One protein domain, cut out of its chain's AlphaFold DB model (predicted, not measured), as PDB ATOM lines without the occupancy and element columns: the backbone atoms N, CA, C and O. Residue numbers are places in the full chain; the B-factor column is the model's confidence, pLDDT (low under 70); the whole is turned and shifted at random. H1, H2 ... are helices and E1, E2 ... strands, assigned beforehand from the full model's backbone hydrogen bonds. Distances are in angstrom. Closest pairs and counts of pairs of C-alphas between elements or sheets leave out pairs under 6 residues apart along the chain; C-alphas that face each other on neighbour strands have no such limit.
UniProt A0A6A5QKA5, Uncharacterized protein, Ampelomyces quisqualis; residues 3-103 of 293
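This is residues 3 to 103 of the 293 residues of an uncharacterized protein of Ampelomyces quisqualis (UniProt A0A6A5QKA5). A small sheet of three strands is covered on one face by one long slanting helix, H3, and the two short helices H1 and H2 form a small corner beyond the sheet, with H2 packing on H3. Long loops reach out at the two ends of the longest axis, residues 24 to 41 at one and residues 65 to 80 at the other. The printed part has 101 residues, with E1, E2, H1, H2, E3 and H3 along the chain; the sheet's order is E1 - E2 - E3, all antiparallel. The class is mixed, helices and strands, with 46 residues, under half, in named elements. The whole is compact, with a radius of gyration of the C-alphas of 14.6 A and spans of 46 by 23 by 23 A.

Start in the sheet at C-alpha 3, (-42.932, -11.304, -52.621), where E1 begins; it covers residues 3 to 5 and is 6.5 A long. E2 is residues 19 to 23, 12.8 A, and E3 is residues 60 to 64, 12.5 A. Find C-alpha 81 at (-29.316, 1.744, -48.221); from there H3, residues 81 to 103, runs 32.7 A to C-alpha 103 at (-53.990, -13.686, -33.371). H1 is residues 42 to 45, 5.1 A, and H2 is residues 49 to 54, 8.6 A.

Look first at E2, the inner strand. E1 and E2 are a hairpin, antiparallel at 154 degrees, with N 5 and O 20 3.0 A apart, within hydrogen-bond range. E2 and E3 are antiparallel at 152 degrees, with N 23 and O 60 2.8 A apart and N 64 and O 19 2.8 A apart, both within hydrogen-bond range. H3 is on the sheet at a height of 9.4 A, making two layers, a helix on one face of a sheet. It lies over E2 and only just over E3, on which 3 of its C-alphas fall, and runs slantwise to the strands, at 48 degrees to E2 on the local plane. The closest C-alphas of H3 and E2 are those of Val 87 and Leu 22, 7.4 A apart. With residues 91 to 95 alone, H3 touches H2, closest at the C-alphas of Tyr 95 and Leu 51, 7.0 A; they run the same way at a steep tilt of 56 degrees. H1 and H2 touch only at the corner, where the C-alphas of Leu 44 and Ala 52 are closest, 4.9 A. H1 and H2 are not on the sheet, and H1 and H3 are apart. In H2 and H3 every O i to N i+4 pair is within hydrogen-bond range; H1 is too short for such a pair.

Look for the two C-alphas farthest apart in the domain at Cys 33 and Glu 71, 46.1 A. The printed part has no cut. The links E1 to E2, E2 to H1 and E3 to H3 are long. Residues 7 to 8 pair with residues 13 to 14, antiparallel, inside the first of these. The mean pLDDT of the printed part is 81.2; it is under 70 at residue 6, residues 15 to 17, residues 26 to 32, residue 67 and residues 69 to 75.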
ATOM      1  N   GLU A   3     -42.174 -12.549 -52.510       75.50
ATOM      2  CA  GLU A   3     -42.932 -11.304 -52.621       75.50
ATOM      3  C   GLU A   3     -42.163 -10.321 -53.509       75.50
ATOM      4  O   GLU A   3     -40.929 -10.252 -53.451       75.50
ATOM      5  N   GLU A   4     -42.885  -9.613 -54.376       74.75
ATOM      6  CA  GLU A   4     -42.333  -8.627 -55.303       74.75
ATOM      7  C   GLU A   4     -42.750  -7.230 -54.850       74.75
ATOM      8  O   GLU A   4     -43.934  -6.945 -54.692       74.75
ATOM      9  N   LEU A   5     -41.760  -6.369 -54.620       74.31
ATOM     10  CA  LEU A   5     -41.957  -5.023 -54.099       74.31
ATOM     11  C   LEU A   5     -41.683  -4.011 -55.217       74.31
ATOM     12  O   LEU A   5     -40.532  -3.862 -55.636       74.31
ATOM     13  N   SER A   6     -42.730  -3.332 -55.692       68.19
ATOM     14  CA  SER A   6     -42.642  -2.225 -56.662       68.19
ATOM     15  C   SER A   6     -42.798  -0.859 -55.990       68.19
ATOM     16  O   SER A   6     -42.082   0.091 -56.306       68.19
ATOM     17  N   ASP A   7     -43.673  -0.794 -54.988       75.88
ATOM     18  CA  ASP A   7     -43.997   0.413 -54.243       75.88
ATOM     19  C   ASP A   7     -43.776   0.219 -52.750       75.88
ATOM     20  O   ASP A   7     -43.891  -0.877 -52.202       75.88
ATOM     21  N   ASN A   8     -43.464   1.320 -52.071       79.25
ATOM     22  CA  ASN A   8     -43.477   1.349 -50.620       79.25
ATOM     23  C   ASN A   8     -44.439   2.440 -50.149       79.25
ATOM     24  O   ASN A   8     -44.067   3.624 -50.148       79.25
ATOM     25  N   PRO A   9     -45.649   2.054 -49.708       77.25
ATOM     26  CA  PRO A   9     -46.658   3.013 -49.279       77.25
ATOM     27  C   PRO A   9     -46.169   3.811 -48.061       77.25
ATOM     28  O   PRO A   9     -46.491   4.986 -47.901       77.25
ATOM     29  N   MET A  10     -45.261   3.238 -47.264       78.62
ATOM     30  CA  MET A  10     -44.667   3.906 -46.112       78.62
ATOM     31  C   MET A  10     -43.693   5.006 -46.487       78.62
ATOM     32  O   MET A  10     -43.493   5.911 -45.681       78.62
ATOM     33  N   LEU A  11     -43.081   4.963 -47.666       79.69
ATOM     34  CA  LEU A  11     -42.156   5.998 -48.125       79.69
ATOM     35  C   LEU A  11     -42.790   6.925 -49.163       79.69
ATOM     36  O   LEU A  11     -42.206   7.975 -49.425       79.69
ATOM     37  N   GLY A  12     -43.975   6.578 -49.679       78.62
ATOM     38  CA  GLY A  12     -44.690   7.358 -50.689       78.62
ATOM     39  C   GLY A  12     -43.891   7.488 -51.983       78.62
ATOM     40  O   GLY A  12     -43.901   8.543 -52.609       78.62
ATOM     41  N   ARG A  13     -43.111   6.457 -52.332       74.62
ATOM     42  CA  ARG A  13     -42.237   6.474 -53.507       74.62
ATOM     43  C   ARG A  13     -42.131   5.095 -54.144       74.62
ATOM     44  O   ARG A  13     -42.060   4.086 -53.433       74.62
ATOM     45  N   HIS A  14     -42.031   5.111 -55.465       74.38
ATOM     46  CA  HIS A  14     -41.735   3.945 -56.283       74.38
ATOM     47  C   HIS A  14     -40.259   3.548 -56.136       74.38
ATOM     48  O   HIS A  14     -39.388   4.407 -55.941       74.38
ATOM     49  N   ILE A  15     -39.963   2.253 -56.240       69.00
ATOM     50  CA  ILE A  15     -38.589   1.742 -56.304       69.00
ATOM     51  C   ILE A  15     -38.118   1.849 -57.760       69.00
ATOM     52  O   ILE A  15     -38.106   0.888 -58.521       69.00
ATOM     53  N   GLU A  16     -37.797   3.057 -58.220       67.38
ATOM     54  CA  GLU A  16     -37.202   3.215 -59.551       67.38
ATOM     55  C   GLU A  16     -35.684   2.968 -59.503       67.38
ATOM     56  O   GLU A  16     -35.019   3.490 -58.601       67.38
ATOM     57  N   PRO A  17     -35.085   2.230 -60.464       67.69
ATOM     58  CA  PRO A  17     -35.672   1.531 -61.622       67.69
ATOM     59  C   PRO A  17     -35.673  -0.013 -61.485       67.69
ATOM     60  O   PRO A  17     -35.392  -0.721 -62.452       67.69
ATOM     61  N   ARG A  18     -35.886  -0.580 -60.288       71.56
ATOM     62  CA  ARG A  18     -35.770  -2.039 -60.068       71.56
ATOM     63  C   ARG A  18     -36.768  -2.558 -59.049       71.56
ATOM     64  O   ARG A  18     -37.143  -1.848 -58.129       71.56
ATOM     65  N   HIS A  19     -37.135  -3.824 -59.178       80.00
ATOM     66  CA  HIS A  19     -37.982  -4.498 -58.203       80.00
ATOM     67  C   HIS A  19     -37.128  -5.183 -57.151       80.00
ATOM     68  O   HIS A  19     -35.998  -5.592 -57.428       80.00
ATOM     69  N   ILE A  20     -37.658  -5.315 -55.939       83.25
ATOM     70  CA  ILE A  20     -37.005  -6.104 -54.900       83.25
ATOM     71  C   ILE A  20     -37.782  -7.397 -54.731       83.25
ATOM     72  O   ILE A  20     -38.967  -7.390 -54.403       83.25
ATOM     73  N   LYS A  21     -37.087  -8.514 -54.933       85.69
ATOM     74  CA  LYS A  21     -37.601  -9.843 -54.637       85.69
ATOM     75  C   LYS A  21     -37.208 -10.214 -53.219       85.69
ATOM     76  O   LYS A  21     -36.017 -10.346 -52.918       85.69
ATOM     77  N   LEU A  22     -38.208 -10.413 -52.371       88.25
ATOM     78  CA  LEU A  22     -38.025 -10.891 -51.011       88.25
ATOM     79  C   LEU A  22     -38.275 -12.399 -50.970       88.25
ATOM     80  O   LEU A  22     -39.337 -12.880 -51.364       88.25
ATOM     81  N   SER A  23     -37.282 -13.155 -50.515       87.00
ATOM     82  CA  SER A  23     -37.389 -14.591 -50.282       87.00
ATOM     83  C   SER A  23     -37.347 -14.858 -48.787       87.00
ATOM     84  O   SER A  23     -36.315 -14.681 -48.135       87.00
ATOM     85  N   LEU A  24     -38.478 -15.330 -48.273       83.94
ATOM     86  CA  LEU A  24     -38.660 -15.716 -46.878       83.94
ATOM     87  C   LEU A  24     -38.727 -17.240 -46.747       83.94
ATOM     88  O   LEU A  24     -39.185 -17.910 -47.691       83.94
ATOM     89  N   PRO A  25     -38.356 -17.795 -45.577       76.12
ATOM     90  CA  PRO A  25     -38.721 -19.158 -45.206       76.12
ATOM     91  C   PRO A  25     -40.215 -19.418 -45.467       76.12
ATOM     92  O   PRO A  25     -41.024 -18.492 -45.544       76.12
ATOM     93  N   ALA A  26     -40.598 -20.680 -45.677       69.50
ATOM     94  CA  ALA A  26     -42.013 -21.029 -45.840       69.50
ATOM     95  C   ALA A  26     -42.833 -20.501 -44.647       69.50
ATOM     96  O   ALA A  26     -42.342 -20.544 -43.526       69.50
ATOM     97  N   VAL A  27     -44.057 -20.012 -44.878       61.16
ATOM     98  CA  VAL A  27     -44.892 -19.368 -43.838       61.16
ATOM     99  C   VAL A  27     -45.192 -20.319 -42.674       61.16
ATOM    100  O   VAL A  27     -45.148 -19.916 -41.519       61.16
ATOM    101  N   GLU A  28     -45.356 -21.612 -42.960       60.41
ATOM    102  CA  GLU A  28     -45.462 -22.681 -41.951       60.41
ATOM    103  C   GLU A  28     -44.249 -22.726 -40.999       60.41
ATOM    104  O   GLU A  28     -44.347 -23.163 -39.854       60.41
ATOM    105  N   LYS A  29     -43.095 -22.225 -41.455       59.69
ATOM    106  CA  LYS A  29     -41.850 -22.114 -40.687       59.69
ATOM    107  C   LYS A  29     -41.667 -20.760 -39.990       59.69
ATOM    108  O   LYS A  29     -40.627 -20.532 -39.376       59.69
ATOM    109  N   LEU A  30     -42.648 -19.864 -40.089       63.34
ATOM    110  CA  LEU A  30     -42.621 -18.556 -39.435       63.34
ATOM    111  C   LEU A  30     -43.345 -18.556 -38.084       63.34
ATOM    112  O   LEU A  30     -43.121 -17.627 -37.319       63.34
ATOM    113  N   CYS A  31     -44.153 -19.578 -37.731       68.31
ATOM    114  CA  CYS A  31     -44.740 -19.598 -36.382       68.31
ATOM    115  C   CYS A  31     -43.613 -19.662 -35.342       68.31
ATOM    116  O   CYS A  31     -42.866 -20.655 -35.337       68.31
ATOM    117  N   PRO A  32     -43.533 -18.695 -34.405       65.81
ATOM    118  CA  PRO A  32     -42.585 -18.753 -33.294       65.81
ATOM    119  C   PRO A  32     -42.774 -20.020 -32.451       65.81
ATOM    120  O   PRO A  32     -41.822 -20.548 -31.882       65.81
ATOM    121  N   CYS A  33     -44.006 -20.540 -32.426       70.31
ATOM    122  CA  CYS A  33     -44.392 -21.764 -31.742       70.31
ATOM    123  C   CYS A  33     -43.829 -23.048 -32.373       70.31
ATOM    124  O   CYS A  33     -43.624 -24.031 -31.667       70.31
ATOM    125  N   CYS A  34     -43.580 -23.051 -33.687       71.62
ATOM    126  CA  CYS A  34     -43.204 -24.256 -34.431       71.62
ATOM    127  C   CYS A  34     -41.700 -24.352 -34.724       71.62
ATOM    128  O   CYS A  34     -41.243 -25.415 -35.125       71.62
ATOM    129  N   ASN A  35     -40.931 -23.266 -34.563       73.88
ATOM    130  CA  ASN A  35     -39.539 -23.192 -35.037       73.88
ATOM    131  C   ASN A  35     -38.595 -22.597 -33.988       73.88
ATOM    132  O   ASN A  35     -37.795 -21.705 -34.277       73.88
ATOM    133  N   THR A  36     -38.678 -23.101 -32.757       78.12
ATOM    134  CA  THR A  36     -37.800 -22.678 -31.655       78.12
ATOM    135  C   THR A  36     -36.326 -23.005 -31.909       78.12
ATOM    136  O   THR A  36     -35.466 -22.304 -31.384       78.12
ATOM    137  N   GLU A  37     -36.043 -24.005 -32.749       84.31
ATOM    138  CA  GLU A  37     -34.691 -24.445 -33.129       84.31
ATOM    139  C   GLU A  37     -34.005 -23.537 -34.161       84.31
ATOM    140  O   GLU A  37     -32.794 -23.631 -34.352       84.31
ATOM    141  N   ILE A  38     -34.759 -22.672 -34.851       84.06
ATOM    142  CA  ILE A  38     -34.190 -21.747 -35.834       84.06
ATOM    143  C   ILE A  38     -33.822 -20.447 -35.125       84.06
ATOM    144  O   ILE A  38     -34.686 -19.772 -34.554       84.06
ATOM    145  N   ASP A  39     -32.543 -20.082 -35.212       85.88
ATOM    146  CA  ASP A  39     -32.036 -18.826 -34.670       85.88
ATOM    147  C   ASP A  39     -32.723 -17.606 -35.324       85.88
ATOM    148  O   ASP A  39     -32.955 -17.590 -36.544       85.88
ATOM    149  N   PRO A  40     -33.013 -16.545 -34.547       87.00
ATOM    150  CA  PRO A  40     -33.439 -15.260 -35.088       87.00
ATOM    151  C   PRO A  40     -32.436 -14.708 -36.108       87.00
ATOM    152  O   PRO A  40     -31.217 -14.864 -35.969       87.00
ATOM    153  N   SER A  41     -32.937 -14.003 -37.123       86.56
ATOM    154  CA  SER A  41     -32.076 -13.340 -38.105       86.56
ATOM    155  C   SER A  41     -31.221 -12.268 -37.429       86.56
ATOM    156  O   SER A  41     -31.729 -11.227 -37.015       86.56
ATOM    157  N   ARG A  42     -29.899 -12.478 -37.359       88.81
ATOM    158  CA  ARG A  42     -28.964 -11.519 -36.737       88.81
ATOM    159  C   ARG A  42     -29.058 -10.122 -37.353       88.81
ATOM    160  O   ARG A  42     -28.940  -9.131 -36.642       88.81
ATOM    161  N   SER A  43     -29.289 -10.039 -38.664       88.25
ATOM    162  CA  SER A  43     -29.473  -8.761 -39.360       88.25
ATOM    163  C   SER A  43     -30.778  -8.079 -38.956       88.25
ATOM    164  O   SER A  43     -30.785  -6.866 -38.768       88.25
ATOM    165  N   LEU A  44     -31.866  -8.831 -38.757       90.44
ATOM    166  CA  LEU A  44     -33.114  -8.243 -38.268       90.44
ATOM    167  C   LEU A  44     -33.025  -7.854 -36.798       90.44
ATOM    168  O   LEU A  44     -33.552  -6.808 -36.461       90.44
ATOM    169  N   VAL A  45     -32.286  -8.583 -35.956       92.00
ATOM    170  CA  VAL A  45     -32.068  -8.189 -34.550       92.00
ATOM    171  C   VAL A  45     -31.494  -6.770 -34.457       92.00
ATOM    172  O   VAL A  45     -31.890  -5.993 -33.596       92.00
ATOM    173  N   THR A  46     -30.601  -6.387 -35.380       90.25
ATOM    174  CA  THR A  46     -30.055  -5.016 -35.414       90.25
ATOM    175  C   THR A  46     -31.038  -3.950 -35.903       90.25
ATOM    176  O   THR A  46     -30.799  -2.763 -35.695       90.25
ATOM    177  N   VAL A  47     -32.116  -4.358 -36.574       89.69
ATOM    178  CA  VAL A  47     -33.133  -3.469 -37.151       89.69
ATOM    179  C   VAL A  47     -34.331  -3.341 -36.218       89.69
ATOM    180  O   VAL A  47     -34.763  -2.229 -35.920       89.69
ATOM    181  N   ASP A  48     -34.889  -4.480 -35.816       90.19
ATOM    182  CA  ASP A  48     -36.133  -4.615 -35.076       90.19
ATOM    183  C   ASP A  48     -36.235  -6.035 -34.483       90.19
ATOM    184  O   ASP A  48     -36.299  -7.028 -35.216       90.19
ATOM    185  N   GLN A  49     -36.230  -6.141 -33.151       90.94
ATOM    186  CA  GLN A  49     -36.255  -7.435 -32.459       90.94
ATOM    187  C   GLN A  49     -37.547  -8.213 -32.744       90.94
ATOM    188  O   GLN A  49     -37.492  -9.423 -32.935       90.94
ATOM    189  N   GLU A  50     -38.688  -7.529 -32.852       90.50
ATOM    190  CA  GLU A  50     -39.994  -8.163 -33.079       90.50
ATOM    191  C   GLU A  50     -40.050  -8.828 -34.461       90.50
ATOM    192  O   GLU A  50     -40.524  -9.957 -34.600       90.50
ATOM    193  N   LEU A  51     -39.451  -8.188 -35.474       90.69
ATOM    194  CA  LEU A  51     -39.279  -8.801 -36.793       90.69
ATOM    195  C   LEU A  51     -38.324  -9.991 -36.754       90.69
ATOM    196  O   LEU A  51     -38.545 -10.955 -37.478       90.69
ATOM    197  N   ALA A  52     -37.255  -9.933 -35.959       90.88
ATOM    198  CA  ALA A  52     -36.302 -11.035 -35.853       90.88
ATOM    199  C   ALA A  52     -36.903 -12.263 -35.154       90.88
ATOM    200  O   ALA A  52     -36.602 -13.397 -35.539       90.88
ATOM    201  N   ASP A  53     -37.754 -12.030 -34.153       87.62
ATOM    202  CA  ASP A  53     -38.464 -13.074 -33.415       87.62
ATOM    203  C   ASP A  53     -39.506 -13.779 -34.293       87.62
ATOM    204  O   ASP A  53     -39.713 -14.990 -34.148       87.62
ATOM    205  N   PHE A  54     -40.116 -13.029 -35.217       87.38
ATOM    206  CA  PHE A  54     -41.117 -13.514 -36.164       87.38
ATOM    207  C   PHE A  54     -40.500 -14.145 -37.424       87.38
ATOM    208  O   PHE A  54     -40.757 -15.304 -37.747       87.38
ATOM    209  N   PHE A  55     -39.634 -13.419 -38.134       87.44
ATOM    210  CA  PHE A  55     -38.944 -13.885 -39.338       87.44
ATOM    211  C   PHE A  55     -37.629 -14.587 -38.986       87.44
ATOM    212  O   PHE A  55     -36.528 -14.071 -39.210       87.44
ATOM    213  N   ARG A  56     -37.750 -15.796 -38.431       84.81
ATOM    214  CA  ARG A  56     -36.598 -16.639 -38.075       84.81
ATOM    215  C   ARG A  56     -35.863 -17.162 -39.309       84.81
ATOM    216  O   ARG A  56     -36.468 -17.429 -40.342       84.81
ATOM    217  N   GLY A  57     -34.553 -17.368 -39.190       86.31
ATOM    218  CA  GLY A  57     -33.713 -17.867 -40.280       86.31
ATOM    219  C   GLY A  57     -33.271 -16.794 -41.282       86.31
ATOM    220  O   GLY A  57     -33.222 -15.601 -40.983       86.31
ATOM    221  N   HIS A  58     -32.867 -17.227 -42.477       86.56
ATOM    222  CA  HIS A  58     -32.302 -16.328 -43.484       86.56
ATOM    223  C   HIS A  58     -33.401 -15.594 -44.258       86.56
ATOM    224  O   HIS A  58     -34.238 -16.224 -44.905       86.56
ATOM    225  N   VAL A  59     -33.336 -14.264 -44.250       90.00
ATOM    226  CA  VAL A  59     -34.114 -13.393 -45.134       90.00
ATOM    227  C   VAL A  59     -33.206 -12.934 -46.265       90.00
ATOM    228  O   VAL A  59     -32.147 -12.357 -46.017       90.00
ATOM    229  N   LEU A  60     -33.605 -13.206 -47.507       91.12
ATOM    230  CA  LEU A  60     -32.851 -12.810 -48.694       91.12
ATOM    231  C   LEU A  60     -33.647 -11.770 -49.475       91.12
ATOM    232  O   LEU A  60     -34.793 -12.018 -49.847       91.12
ATOM    233  N   ALA A  61     -33.021 -10.631 -49.753       91.75
ATOM    234  CA  ALA A  61     -33.545  -9.617 -50.657       91.75
ATOM    235  C   ALA A  61     -32.590  -9.467 -51.843       91.75
ATOM    236  O   ALA A  61     -31.376  -9.376 -51.652       91.75
ATOM    237  N   ALA A  62     -33.130  -9.440 -53.057       90.88
ATOM    238  CA  ALA A  62     -32.349  -9.258 -54.275       90.88
ATOM    239  C   ALA A  62     -33.054  -8.294 -55.229       90.88
ATOM    240  O   ALA A  62     -34.275  -8.344 -55.373       90.88
ATOM    241  N   GLY A  63     -32.281  -7.436 -55.894       87.88
ATOM    242  CA  GLY A  63     -32.789  -6.599 -56.974       87.88
ATOM    243  C   GLY A  63     -33.080  -7.449 -58.207       87.88
ATOM    244  O   GLY A  63     -32.272  -8.294 -58.594       87.88
ATOM    245  N   THR A  64     -34.226  -7.229 -58.840       85.75
ATOM    246  CA  THR A  64     -34.626  -7.900 -60.076       85.75
ATOM    247  C   THR A  64     -35.122  -6.891 -61.101       85.75
ATOM    248  O   THR A  64     -35.582  -5.799 -60.769       85.75
ATOM    249  N   HIS A  65     -35.031  -7.261 -62.376       80.88
ATOM    250  CA  HIS A  65     -35.664  -6.491 -63.441       80.88
ATOM    251  C   HIS A  65     -37.182  -6.648 -63.371       80.88
ATOM    252  O   HIS A  65     -37.668  -7.761 -63.161       80.88
ATOM    253  N   PHE A  66     -37.916  -5.557 -63.596       71.06
ATOM    254  CA  PHE A  66     -39.351  -5.640 -63.827       71.06
ATOM    255  C   PHE A  66     -39.607  -6.143 -65.256       71.06
ATOM    256  O   PHE A  66     -39.076  -5.551 -66.200       71.06
ATOM    257  N   PRO A  67     -40.410  -7.203 -65.463       68.69
ATOM    258  CA  PRO A  67     -40.689  -7.718 -66.804       68.69
ATOM    259  C   PRO A  67     -41.320  -6.685 -67.748       68.69
ATOM    260  O   PRO A  67     -41.142  -6.787 -68.959       68.69
ATOM    261  N   GLY A  68     -42.033  -5.691 -67.204       71.31
ATOM    262  CA  GLY A  68     -42.649  -4.607 -67.974       71.31
ATOM    263  C   GLY A  68     -41.695  -3.483 -68.389       71.31
ATOM    264  O   GLY A  68     -42.090  -2.642 -69.190       71.31
ATOM    265  N   ASP A  69     -40.454  -3.469 -67.889       68.19
ATOM    266  CA  ASP A  69     -39.487  -2.389 -68.123       68.19
ATOM    267  C   ASP A  69     -38.186  -2.917 -68.753       68.19
ATOM    268  O   ASP A  69     -37.070  -2.746 -68.255       68.19
ATOM    269  N   LEU A  70     -38.336  -3.632 -69.874       66.44
ATOM    270  CA  LEU A  70     -37.205  -4.176 -70.634       66.44
ATOM    271  C   LEU A  70     -36.300  -3.081 -71.219       66.44
ATOM    272  O   LEU A  70     -35.130  -3.353 -71.501       66.44
ATOM    273  N   GLU A  71     -36.831  -1.867 -71.394       69.25
ATOM    274  CA  GLU A  71     -36.116  -0.727 -71.971       69.25
ATOM    275  C   GLU A  71     -35.324   0.072 -70.923       69.25
ATOM    276  O   GLU A  71     -34.263   0.602 -71.258       69.25
ATOM    277  N   ARG A  72     -35.739   0.097 -69.646       65.25
ATOM    278  CA  ARG A  72     -34.973   0.717 -68.548       65.25
ATOM    279  C   ARG A  72     -34.321  -0.335 -67.658       65.25
ATOM    280  O   ARG A  72     -34.524  -0.382 -66.446       65.25
ATOM    281  N   LYS A  73     -33.458  -1.173 -68.239       63.72
ATOM    282  CA  LYS A  73     -32.602  -2.038 -67.418       63.72
ATOM    283  C   LYS A  73     -31.746  -1.166 -66.501       63.72
ATOM    284  O   LYS A  73     -30.878  -0.435 -66.974       63.72
ATOM    285  N   ALA A  74     -31.988  -1.266 -65.194       65.88
ATOM    286  CA  ALA A  74     -31.119  -0.679 -64.186       65.88
ATOM    287  C   ALA A  74     -29.660  -1.056 -64.487       65.88
ATOM    288  O   ALA A  74     -29.356  -2.225 -64.735       65.88
ATOM    289  N   SER A  75     -28.757  -0.075 -64.458       67.62
ATOM    290  CA  SER A  75     -27.324  -0.306 -64.677       67.62
ATOM    291  C   SER A  75     -26.683  -1.155 -63.572       67.62
ATOM    292  O   SER A  75     -25.612  -1.718 -63.780       67.62
ATOM    293  N   SER A  76     -27.345  -1.272 -62.416       78.56
ATOM    294  CA  SER A  76     -26.976  -2.153 -61.310       78.56
ATOM    295  C   SER A  76     -28.230  -2.707 -60.620       78.56
ATOM    296  O   SER A  76     -29.226  -2.000 -60.434       78.56
ATOM    297  N   LEU A  77     -28.168  -3.976 -60.213       83.25
ATOM    298  CA  LEU A  77     -29.165  -4.636 -59.359       83.25
ATOM    299  C   LEU A  77     -28.753  -4.634 -57.875       83.25
ATOM    300  O   LEU A  77     -29.466  -5.193 -57.042       83.25
ATOM    301  N   ASP A  78     -27.625  -4.001 -57.540       87.00
ATOM    302  CA  ASP A  78     -27.111  -3.946 -56.175       87.00
ATOM    303  C   ASP A  78     -28.020  -3.083 -55.305       87.00
ATOM    304  O   ASP A  78     -28.256  -1.906 -55.602       87.00
ATOM    305  N   LEU A  79     -28.514  -3.663 -54.213       87.00
ATOM    306  CA  LEU A  79     -29.374  -2.973 -53.261       87.00
ATOM    307  C   LEU A  79     -28.565  -1.926 -52.486       87.00
ATOM    308  O   LEU A  79     -27.560  -2.235 -51.847       87.00
ATOM    309  N   GLY A  80     -29.014  -0.677 -52.535       89.81
ATOM    310  CA  GLY A  80     -28.469   0.411 -51.738       89.81
ATOM    311  C   GLY A  80     -29.135   0.519 -50.360       89.81
ATOM    312  O   GLY A  80     -30.101  -0.188 -50.056       89.81
ATOM    313  N   PRO A  81     -28.691   1.473 -49.521       89.31
ATOM    314  CA  PRO A  81     -29.316   1.744 -48.221       89.31
ATOM    315  C   PRO A  81     -30.807   2.084 -48.326       89.31
ATOM    316  O   PRO A  81     -31.586   1.847 -47.403       89.31
ATOM    317  N   LEU A  82     -31.203   2.653 -49.465       86.31
ATOM    318  CA  LEU A  82     -32.585   2.987 -49.747       86.31
ATOM    319  C   LEU A  82     -33.440   1.733 -49.916       86.31
ATOM    320  O   LEU A  82     -34.456   1.600 -49.238       86.31
ATOM    321  N   ASP A  83     -32.995   0.810 -50.768       88.19
ATOM    322  CA  ASP A  83     -33.639  -0.481 -51.009       88.19
ATOM    323  C   ASP A  83     -33.720  -1.309 -49.721       88.19
ATOM    324  O   ASP A  83     -34.745  -1.921 -49.437       88.19
ATOM    325  N   PHE A  84     -32.680  -1.256 -48.881       89.81
ATOM    326  CA  PHE A  84     -32.714  -1.872 -47.557       89.81
ATOM    327  C   PHE A  84     -33.881  -1.343 -46.712       89.81
ATOM    328  O   PHE A  84     -34.601  -2.125 -46.093       89.81
ATOM    329  N   ARG A  85     -34.130  -0.026 -46.726       88.69
ATOM    330  CA  ARG A  85     -35.292   0.538 -46.031       88.69
ATOM    331  C   ARG A  85     -36.614   0.044 -46.625       88.69
ATOM    332  O   ARG A  85     -37.531  -0.225 -45.856       88.69
ATOM    333  N   HIS A  86     -36.700  -0.106 -47.949       88.56
ATOM    334  CA  HIS A  86     -37.875  -0.694 -48.598       88.56
ATOM    335  C   HIS A  86     -38.137  -2.120 -48.108       88.56
ATOM    336  O   HIS A  86     -39.243  -2.404 -47.665       88.56
ATOM    337  N   VAL A  87     -37.107  -2.968 -48.084       90.88
ATOM    338  CA  VAL A  87     -37.200  -4.342 -47.565       90.88
ATOM    339  C   VAL A  87     -37.694  -4.362 -46.122       90.88
ATOM    340  O   VAL A  87     -38.596  -5.128 -45.795       90.88
ATOM    341  N   VAL A  88     -37.125  -3.521 -45.256       91.62
ATOM    342  CA  VAL A  88     -37.518  -3.464 -43.841       91.62
ATOM    343  C   VAL A  88     -38.971  -3.021 -43.680       91.62
ATOM    344  O   VAL A  88     -39.700  -3.639 -42.912       91.62
ATOM    345  N   ASP A  89     -39.409  -1.979 -44.387       90.44
ATOM    346  CA  ASP A  89     -40.802  -1.527 -44.300       90.44
ATOM    347  C   ASP A  89     -41.768  -2.610 -44.807       90.44
ATOM    348  O   ASP A  89     -42.775  -2.865 -44.152       90.44
ATOM    349  N   SER A  90     -41.441  -3.312 -45.895       89.62
ATOM    350  CA  SER A  90     -42.252  -4.430 -46.395       89.62
ATOM    351  C   SER A  90     -42.320  -5.597 -45.412       89.62
ATOM    352  O   SER A  90     -43.400  -6.120 -45.168       89.62
ATOM    353  N   LEU A  91     -41.204  -5.953 -44.766       91.50
ATOM    354  CA  LEU A  91     -41.205  -6.952 -43.691       91.50
ATOM    355  C   LEU A  91     -42.114  -6.541 -42.529       91.50
ATOM    356  O   LEU A  91     -42.805  -7.384 -41.971       91.50
ATOM    357  N   ARG A  92     -42.140  -5.254 -42.167       91.69
ATOM    358  CA  ARG A  92     -43.037  -4.750 -41.117       91.69
ATOM    359  C   ARG A  92     -44.504  -4.831 -41.511       91.69
ATOM    360  O   ARG A  92     -45.316  -5.219 -40.680       91.69
ATOM    361  N   MET A  93     -44.835  -4.485 -42.752       89.00
ATOM    362  CA  MET A  93     -46.199  -4.621 -43.272       89.00
ATOM    363  C   MET A  93     -46.639  -6.085 -43.258       89.00
ATOM    364  O   MET A  93     -47.703  -6.407 -42.733       89.00
ATOM    365  N   LEU A  94     -45.777  -6.979 -43.749       88.62
ATOM    366  CA  LEU A  94     -46.040  -8.411 -43.749       88.62
ATOM    367  C   LEU A  94     -46.195  -8.965 -42.327       88.62
ATOM    368  O   LEU A  94     -47.099  -9.757 -42.081       88.62
ATOM    369  N   TYR A  95     -45.352  -8.530 -41.386       90.44
ATOM    370  CA  TYR A  95     -45.501  -8.871 -39.971       90.44
ATOM    371  C   TYR A  95     -46.891  -8.490 -39.461       90.44
ATOM    372  O   TYR A  95     -47.575  -9.334 -38.895       90.44
ATOM    373  N   CYS A  96     -47.324  -7.245 -39.690       89.56
ATOM    374  CA  CYS A  96     -48.625  -6.768 -39.229       89.56
ATOM    375  C   CYS A  96     -49.784  -7.568 -39.837       89.56
ATOM    376  O   CYS A  96     -50.728  -7.884 -39.125       89.56
ATOM    377  N   GLN A  97     -49.696  -7.941 -41.117       86.50
ATOM    378  CA  GLN A  97     -50.708  -8.777 -41.762       86.50
ATOM    379  C   GLN A  97     -50.772 -10.174 -41.130       86.50
ATOM    380  O   GLN A  97     -51.845 -10.651 -40.770       86.50
ATOM    381  N   CYS A  98     -49.619 -10.829 -40.966       87.19
ATOM    382  CA  CYS A  98     -49.582 -12.185 -40.435       87.19
ATOM    383  C   CYS A  98     -49.903 -12.247 -38.936       87.19
ATOM    384  O   CYS A  98     -50.508 -13.220 -38.496       87.19
ATOM    385  N   GLU A  99     -49.482 -11.262 -38.138       86.50
ATOM    386  CA  GLU A  99     -49.771 -11.222 -36.699       86.50
ATOM    387  C   GLU A  99     -51.278 -11.229 -36.448       86.50
ATOM    388  O   GLU A  99     -51.735 -12.008 -35.616       86.50
ATOM    389  N   GLU A 100     -52.053 -10.475 -37.228       82.88
ATOM    390  CA  GLU A 100     -53.511 -10.459 -37.112       82.88
ATOM    391  C   GLU A 100     -54.135 -11.821 -37.450       82.88
ATOM    392  O   GLU A 100     -54.989 -12.306 -36.699       82.88
ATOM    393  N   ASP A 101     -53.657 -12.480 -38.512       83.62
ATOM    394  CA  ASP A 101     -54.099 -13.826 -38.895       83.62
ATOM    395  C   ASP A 101     -53.792 -14.854 -37.789       83.62
ATOM    396  O   ASP A 101     -54.639 -15.671 -37.413       83.62
ATOM    397  N   PHE A 102     -52.584 -14.793 -37.213       82.31
ATOM    398  CA  PHE A 102     -52.176 -15.666 -36.110       82.31
ATOM    399  C   PHE A 102     -52.960 -15.385 -34.831       82.31
ATOM    400  O   PHE A 102     -53.359 -16.321 -34.132       82.31
ATOM    401  N   ARG A 103     -53.202 -14.109 -34.525       81.19
ATOM    402  CA  ARG A 103     -53.990 -13.686 -33.371       81.19
ATOM    403  C   ARG A 103     -55.407 -14.238 -33.479       81.19
ATOM    404  O   ARG A 103     -55.888 -14.825 -32.518       81.19
TER     405      ARG A 103